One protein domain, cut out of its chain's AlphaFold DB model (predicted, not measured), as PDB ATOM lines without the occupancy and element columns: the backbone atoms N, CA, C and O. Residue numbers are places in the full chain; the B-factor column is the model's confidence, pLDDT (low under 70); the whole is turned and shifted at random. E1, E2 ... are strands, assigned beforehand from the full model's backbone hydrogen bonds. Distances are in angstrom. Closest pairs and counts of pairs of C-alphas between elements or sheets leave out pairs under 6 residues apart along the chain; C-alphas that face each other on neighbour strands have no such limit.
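What this domain is: This is residues 54 to 112 of the 116 residues of an uncharacterized protein of Enterococcus ureasiticus (UniProt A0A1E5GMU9). A strongly twisted, three-stranded sheet makes the larger part, and a small hairpin of two short strands, E2 and E3, lies beyond one end of it. A long link runs from E1 back past the sheet to that hairpin, and the turn between E4 and E5 lies at the opposite end. The printed part has 59 residues, with five named strands in the order E1 to E5 and no named helix; its class is all strand. The larger sheet runs E1, E5, E4, antiparallel throughout. The whole is loose, with a radius of gyration of the C-alphas of 13.6 A, and elongated, spanning 43 by 22 by 16 A.

Where its parts are: Find C-alpha 100 at (24.057, 67.828, 13.673); from there E5, residues 100 to 111, runs 31.1 A to C-alpha 111 at (7.102, 79.799, 36.799), and it bends by 51 degrees at residue 103. E4, residues 86 to 94, covers 23.5 A. E1, residues 54 to 60, begins at C-alpha 54 at (9.864, 73.658, 35.661) and covers 19.5 A. E2, residues 72 to 75, and E3, residues 78 to 81, cover 9.8 A each.

How they stand to each other: Look first at inner strand E5. Edge strand E1 is antiparallel to it at 153 degrees, with N 58 and O 106 within hydrogen-bond range at 2.8 A. Edge strand E4 forms a hairpin with E5, antiparallel at 158 degrees, with N 91 and O 105 at 3.0 A. E2 and E3 form the other hairpin, at 153 degrees, with N 73 and O 80 at 2.9 A. E2 and E3 are each apart from E1, E4 and E5.

The domain as a whole: The two C-alphas farthest apart, those of Asn 76 and Lys 97, are 43.3 A apart. The printed part has no cut. The link from E1 to E2, 11 residues, is long; the other three are tight. Mean pLDDT of the printed part is 76.7, and 14 residues are under 70, among them 73 to 78.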
ATOM      1  N   GLY A  54       9.173  74.703  36.401       66.56
ATOM      2  CA  GLY A  54       9.864  73.658  35.661       66.56
ATOM      3  C   GLY A  54      10.561  74.181  34.422       66.56
ATOM      4  O   GLY A  54      10.585  75.385  34.148       66.56
ATOM      5  N   GLU A  55      11.123  73.236  33.688       72.81
ATOM      6  CA  GLU A  55      11.724  73.451  32.385       72.81
ATOM      7  C   GLU A  55      10.997  72.566  31.369       72.81
ATOM      8  O   GLU A  55      10.611  71.445  31.690       72.81
ATOM      9  N   VAL A  56      10.754  73.091  30.169       73.56
ATOM     10  CA  VAL A  56      10.235  72.328  29.028       73.56
ATOM     11  C   VAL A  56      11.244  72.436  27.905       73.56
ATOM     12  O   VAL A  56      11.592  73.545  27.505       73.56
ATOM     13  N   THR A  57      11.666  71.294  27.374       76.50
ATOM     14  CA  THR A  57      12.459  71.232  26.148       76.50
ATOM     15  C   THR A  57      11.527  71.085  24.952       76.50
ATOM     16  O   THR A  57      10.679  70.194  24.929       76.50
ATOM     17  N   VAL A  58      11.680  71.961  23.965       76.00
ATOM     18  CA  VAL A  58      10.943  71.955  22.699       76.00
ATOM     19  C   VAL A  58      11.939  71.704  21.578       76.00
ATOM     20  O   VAL A  58      12.883  72.473  21.408       76.00
ATOM     21  N   THR A  59      11.725  70.645  20.806       79.75
ATOM     22  CA  THR A  59      12.562  70.320  19.649       79.75
ATOM     23  C   THR A  59      11.968  70.949  18.393       79.75
ATOM     24  O   THR A  59      10.792  70.747  18.104       79.75
ATOM     25  N   THR A  60      12.758  71.711  17.634       76.69
ATOM     26  CA  THR A  60      12.309  72.333  16.373       76.69
ATOM     27  C   THR A  60      13.379  72.222  15.292       76.69
ATOM     28  O   THR A  60      14.553  72.088  15.607       76.69
ATOM     29  N   LYS A  61      13.005  72.356  14.017       78.00
ATOM     30  CA  LYS A  61      13.953  72.384  12.883       78.00
ATOM     31  C   LYS A  61      14.578  73.767  12.625       78.00
ATOM     32  O   LYS A  61      15.075  74.021  11.534       78.00
ATOM     33  N   ASN A  62      14.459  74.702  13.570       71.75
ATOM     34  CA  ASN A  62      14.908  76.082  13.403       71.75
ATOM     35  C   ASN A  62      15.690  76.547  14.639       71.75
ATOM     36  O   ASN A  62      15.209  76.432  15.766       71.75
ATOM     37  N   GLU A  63      16.869  77.121  14.411       70.19
ATOM     38  CA  GLU A  63      17.681  77.768  15.446       70.19
ATOM     39  C   GLU A  63      16.972  78.982  16.049       70.19
ATOM     40  O   GLU A  63      17.028  79.238  17.256       70.19
ATOM     41  N   ASN A  64      16.271  79.725  15.192       69.19
ATOM     42  CA  ASN A  64      15.598  80.955  15.553       69.19
ATOM     43  C   ASN A  64      14.249  80.633  16.190       69.19
ATOM     44  O   ASN A  64      13.225  80.524  15.510       69.19
ATOM     45  N   THR A  65      14.253  80.515  17.514       70.44
ATOM     46  CA  THR A  65      13.031  80.452  18.313       70.44
ATOM     47  C   THR A  65      12.688  81.796  18.952       70.44
ATOM     48  O   THR A  65      13.497  82.725  19.029       70.44
ATOM     49  N   THR A  66      11.464  81.913  19.455       71.62
ATOM     50  CA  THR A  66      11.035  83.075  20.223       71.62
ATOM     51  C   THR A  66      11.581  83.010  21.650       71.62
ATOM     52  O   THR A  66      11.539  81.976  22.320       71.62
ATOM     53  N   LYS A  67      12.012  84.164  22.179       66.38
ATOM     54  CA  LYS A  67      12.423  84.324  23.590       66.38
ATOM     55  C   LYS A  67      11.337  83.889  24.588       66.38
ATOM     56  O   LYS A  67      11.642  83.554  25.732       66.38
ATOM     57  N   TYR A  68      10.081  83.911  24.155       67.88
ATOM     58  CA  TYR A  68       8.907  83.595  24.955       67.88
ATOM     59  C   TYR A  68       8.136  82.449  24.303       67.88
ATOM     60  O   TYR A  68       7.872  82.493  23.103       67.88
ATOM     61  N   ALA A  69       7.743  81.461  25.100       73.00
ATOM     62  CA  ALA A  69       6.768  80.440  24.721       73.00
ATOM     63  C   ALA A  69       5.510  80.630  25.567       73.00
ATOM     64  O   ALA A  69       5.602  81.142  26.680       73.00
ATOM     65  N   ARG A  70       4.339  80.213  25.079       73.19
ATOM     66  CA  ARG A  70       3.113  80.191  25.886       73.19
ATOM     67  C   ARG A  70       2.888  78.773  26.402       73.19
ATOM     68  O   ARG A  70       2.299  77.949  25.715       73.19
ATOM     69  N   ILE A  71       3.373  78.503  27.608       73.50
ATOM     70  CA  ILE A  71       3.249  77.188  28.250       73.50
ATOM     71  C   ILE A  71       1.950  77.161  29.057       73.50
ATOM     72  O   ILE A  71       1.579  78.157  29.677       73.50
ATOM     73  N   TYR A  72       1.232  76.041  29.042       71.06
ATOM     74  CA  TYR A  72       0.064  75.834  29.893       71.06
ATOM     75  C   TYR A  72       0.019  74.411  30.425       71.06
ATOM     76  O   TYR A  72       0.547  73.490  29.808       71.06
ATOM     77  N   VAL A  73      -0.659  74.234  31.555       68.75
ATOM     78  CA  VAL A  73      -0.948  72.912  32.113       68.75
ATOM     79  C   VAL A  73      -2.448  72.677  32.126       68.75
ATOM     80  O   VAL A  73      -3.231  73.588  32.400       68.75
ATOM     81  N   VAL A  74      -2.851  71.453  31.789       67.56
ATOM     82  CA  VAL A  74      -4.244  71.015  31.847       67.56
ATOM     83  C   VAL A  74      -4.475  70.287  33.165       67.56
ATOM     84  O   VAL A  74      -3.849  69.266  33.426       67.56
ATOM     85  N   GLN A  75      -5.393  70.794  33.986       60.59
ATOM     86  CA  GLN A  75      -5.826  70.140  35.222       60.59
ATOM     87  C   GLN A  75      -7.351  70.211  35.313       60.59
ATOM     88  O   GLN A  75      -7.934  71.289  35.187       60.59
ATOM     89  N   ASN A  76      -8.008  69.066  35.522       65.81
ATOM     90  CA  ASN A  76      -9.473  68.948  35.582       65.81
ATOM     91  C   ASN A  76     -10.182  69.595  34.370       65.81
ATOM     92  O   ASN A  76     -11.163  70.318  34.527       65.81
ATOM     93  N   GLY A  77      -9.635  69.409  33.163       68.94
ATOM     94  CA  GLY A  77     -10.179  69.979  31.922       68.94
ATOM     95  C   GLY A  77      -9.969  71.489  31.737       68.94
ATOM     96  O   GLY A  77     -10.381  72.036  30.717       68.94
ATOM     97  N   LYS A  78      -9.309  72.178  32.678       59.59
ATOM     98  CA  LYS A  78      -8.996  73.614  32.589       59.59
ATOM     99  C   LYS A  78      -7.534  73.832  32.214       59.59
ATOM    100  O   LYS A  78      -6.661  73.115  32.696       59.59
ATOM    101  N   ARG A  79      -7.269  74.842  31.375       71.00
ATOM    102  CA  ARG A  79      -5.917  75.277  30.987       71.00
ATOM    103  C   ARG A  79      -5.435  76.403  31.901       71.00
ATOM    104  O   ARG A  79      -6.099  77.431  32.010       71.00
ATOM    105  N   TYR A  80      -4.258  76.230  32.487       66.94
ATOM    106  CA  TYR A  80      -3.580  77.229  33.311       66.94
ATOM    107  C   TYR A  80      -2.307  77.669  32.609       66.94
ATOM    108  O   TYR A  80      -1.346  76.909  32.526       66.94
ATOM    109  N   TYR A  81      -2.331  78.880  32.062       72.00
ATOM    110  CA  TYR A  81      -1.208  79.446  31.326       72.00
ATOM    111  C   TYR A  81      -0.147  79.986  32.276       72.00
ATOM    112  O   TYR A  81      -0.471  80.658  33.255       72.00
ATOM    113  N   ASP A  82       1.113  79.729  31.950       72.81
ATOM    114  CA  ASP A  82       2.250  80.397  32.555       72.81
ATOM    115  C   ASP A  82       2.322  81.856  32.081       72.81
ATOM    116  O   ASP A  82       2.051  82.157  30.916       72.81
ATOM    117  N   CYS A  83       2.668  82.771  32.984       67.75
ATOM    118  CA  CYS A  83       2.762  84.200  32.681       67.75
ATOM    119  C   CYS A  83       4.195  84.685  32.415       67.75
ATOM    120  O   CYS A  83       4.400  85.865  32.135       67.75
ATOM    121  N   CYS A  84       5.198  83.816  32.540       72.88
ATOM    122  CA  CYS A  84       6.595  84.228  32.654       72.88
ATOM    123  C   CYS A  84       7.595  83.250  32.019       72.88
ATOM    124  O   CYS A  84       8.786  83.293  32.342       72.88
ATOM    125  N   SER A  85       7.128  82.406  31.104       78.06
ATOM    126  CA  SER A  85       7.930  81.408  30.416       78.06
ATOM    127  C   SER A  85       8.963  82.080  29.524       78.06
ATOM    128  O   SER A  85       8.642  82.893  28.651       78.06
ATOM    129  N   LYS A  86      10.229  81.748  29.764       82.88
ATOM    130  CA  LYS A  86      11.383  82.345  29.090       82.88
ATOM    131  C   LYS A  86      12.306  81.259  28.580       82.88
ATOM    132  O   LYS A  86      12.567  80.289  29.290       82.88
ATOM    133  N   LEU A  87      12.822  81.461  27.375       84.19
ATOM    134  CA  LEU A  87      13.906  80.655  26.837       84.19
ATOM    135  C   LEU A  87      15.142  80.828  27.729       84.19
ATOM    136  O   LEU A  87      15.531  81.960  28.033       84.19
ATOM    137  N   ILE A  88      15.731  79.715  28.153       87.94
ATOM    138  CA  ILE A  88      16.976  79.682  28.926       87.94
ATOM    139  C   ILE A  88      18.132  79.046  28.150       87.94
ATOM    140  O   ILE A  88      19.279  79.369  28.438       87.94
ATOM    141  N   SER A  89      17.847  78.187  27.168       87.00
ATOM    142  CA  SER A  89      18.863  77.574  26.310       87.00
ATOM    143  C   SER A  89      18.288  77.231  24.938       87.00
ATOM    144  O   SER A  89      17.112  76.891  24.836       87.00
ATOM    145  N   SER A  90      19.127  77.306  23.910       87.19
ATOM    146  CA  SER A  90      18.882  76.776  22.568       87.19
ATOM    147  C   SER A  90      20.166  76.088  22.124       87.19
ATOM    148  O   SER A  90      21.220  76.727  22.103       87.19
ATOM    149  N   THR A  91      20.101  74.792  21.831       89.12
ATOM    150  CA  THR A  91      21.274  74.007  21.422       89.12
ATOM    151  C   THR A  91      20.938  73.077  20.264       89.12
ATOM    152  O   THR A  91      19.878  72.449  20.313       89.12
ATOM    153  N   PRO A  92      21.816  72.925  19.262       87.38
ATOM    154  CA  PRO A  92      21.636  71.921  18.221       87.38
ATOM    155  C   PRO A  92      21.615  70.505  18.815       87.38
ATOM    156  O   PRO A  92      22.315  70.198  19.782       87.38
ATOM    157  N   GLU A  93      20.773  69.648  18.249       85.69
ATOM    158  CA  GLU A  93      20.690  68.228  18.575       85.69
ATOM    159  C   GLU A  93      21.668  67.440  17.696       85.69
ATOM    160  O   GLU A  93      21.692  67.602  16.471       85.69
ATOM    161  N   TYR A  94      22.428  66.544  18.323       86.69
ATOM    162  CA  TYR A  94      23.419  65.696  17.666       86.69
ATOM    163  C   TYR A  94      23.001  64.226  17.714       86.69
ATOM    164  O   TYR A  94      22.440  63.759  18.709       86.69
ATOM    165  N   ASP A  95      23.297  63.486  16.647       87.19
ATOM    166  CA  ASP A  95      23.119  62.035  16.616       87.19
ATOM    167  C   ASP A  95      24.185  61.308  17.465       87.19
ATOM    168  O   ASP A  95      25.140  61.897  17.979       87.19
ATOM    169  N   SER A  96      24.068  59.982  17.589       89.25
ATOM    170  CA  SER A  96      25.032  59.160  18.339       89.25
ATOM    171  C   SER A  96      26.448  59.140  17.742       89.25
ATOM    172  O   SER A  96      27.346  58.530  18.321       89.25
ATOM    173  N   LYS A  97      26.644  59.732  16.560       89.81
ATOM    174  CA  LYS A  97      27.924  59.843  15.853       89.81
ATOM    175  C   LYS A  97      28.498  61.265  15.934       89.81
ATOM    176  O   LYS A  97      29.589  61.485  15.418       89.81
ATOM    177  N   GLY A  98      27.799  62.197  16.587       89.12
ATOM    178  CA  GLY A  98      28.220  63.586  16.758       89.12
ATOM    179  C   GLY A  98      27.899  64.502  15.574       89.12
ATOM    180  O   GLY A  98      28.463  65.590  15.504       89.12
ATOM    181  N   ASN A  99      27.019  64.099  14.652       89.56
ATOM    182  CA  ASN A  99      26.589  64.962  13.546       89.56
ATOM    183  C   ASN A  99      25.337  65.751  13.929       89.56
ATOM    184  O   ASN A  99      24.432  65.207  14.566       89.56
ATOM    185  N   GLU A 100      25.261  67.013  13.502       86.62
ATOM    186  CA  GLU A 100      24.057  67.828  13.673       86.62
ATOM    187  C   GLU A 100      22.882  67.215  12.910       86.62
ATOM    188  O   GLU A 100      22.963  66.918  11.718       86.62
ATOM    189  N   THR A 101      21.765  67.051  13.611       86.19
ATOM    190  CA  THR A 101      20.528  66.486  13.051       86.19
ATOM    191  C   THR A 101      19.702  67.516  12.273       86.19
ATOM    192  O   THR A 101      18.745  67.154  11.589       86.19
ATOM    193  N   GLY A 102      20.041  68.805  12.396       81.31
ATOM    194  CA  GLY A 102      19.218  69.928  11.934       81.31
ATOM    195  C   GLY A 102      18.065  70.286  12.879       81.31
ATOM    196  O   GLY A 102      17.291  71.196  12.577       81.31
ATOM    197  N   ASN A 103      17.943  69.597  14.018       82.25
ATOM    198  CA  ASN A 103      17.025  69.965  15.088       82.25
ATOM    199  C   ASN A 103      17.735  70.813  16.153       82.25
ATOM    200  O   ASN A 103      18.935  70.689  16.380       82.25
ATOM    201  N   TYR A 104      16.956  71.631  16.851       82.62
ATOM    202  CA  TYR A 104      17.373  72.455  17.975       82.62
ATOM    203  C   TYR A 104      16.499  72.154  19.185       82.62
ATOM    204  O   TYR A 104      15.271  72.111  19.079       82.62
ATOM    205  N   LEU A 105      17.150  71.980  20.329       82.88
ATOM    206  CA  LEU A 105      16.555  71.795  21.643       82.88
ATOM    207  C   LEU A 105      16.448  73.153  22.336       82.88
ATOM    208  O   LEU A 105      17.444  73.727  22.778       82.88
ATOM    209  N   HIS A 106      15.222  73.653  22.451       82.69
ATOM    210  CA  HIS A 106      14.907  74.916  23.111       82.69
ATOM    211  C   HIS A 106      14.378  74.652  24.512       82.69
ATOM    212  O   HIS A 106      13.291  74.104  24.674       82.69
ATOM    213  N   VAL A 107      15.122  75.053  25.537       82.50
ATOM    214  CA  VAL A 107      14.721  74.871  26.934       82.50
ATOM    215  C   VAL A 107      14.063  76.147  27.439       82.50
ATOM    216  O   VAL A 107      14.686  77.209  27.486       82.50
ATOM    217  N   TYR A 108      12.804  76.045  27.854       82.44
ATOM    218  CA  TYR A 108      12.034  77.130  28.451       82.44
ATOM    219  C   TYR A 108      11.843  76.898  29.938       82.44
ATOM    220  O   TYR A 108      11.268  75.891  30.342       82.44
ATOM    221  N   LYS A 109      12.226  77.879  30.751       79.06
ATOM    222  CA  LYS A 109      11.882  77.916  32.170       79.06
ATOM    223  C   LYS A 109      10.558  78.633  32.353       79.06
ATOM    224  O   LYS A 109      10.399  79.758  31.878       79.06
ATOM    225  N   PHE A 110       9.638  78.015  33.076       76.75
ATOM    226  CA  PHE A 110       8.327  78.580  33.379       76.75
ATOM    227  C   PHE A 110       8.110  78.623  34.894       76.75
ATOM    228  O   PHE A 110       8.634  77.781  35.635       76.75
ATOM    229  N   CYS A 111       7.405  79.649  35.377       64.94
ATOM    230  CA  CYS A 111       7.102  79.799  36.799       64.94
ATOM    231  C   CYS A 111       5.592  79.761  36.983       64.94
ATOM    232  O   CYS A 111       4.926  80.792  36.950       64.94
ATOM    233  N   GLY A 112       5.079  78.552  37.193       59.53
ATOM    234  CA  GLY A 112       3.658  78.264  37.168       59.53
ATOM    235  C   GLY A 112       2.825  79.261  37.955       59.53
ATOM    236  O   GLY A 112       3.161  79.648  39.079       59.53
TER     237      GLY A 112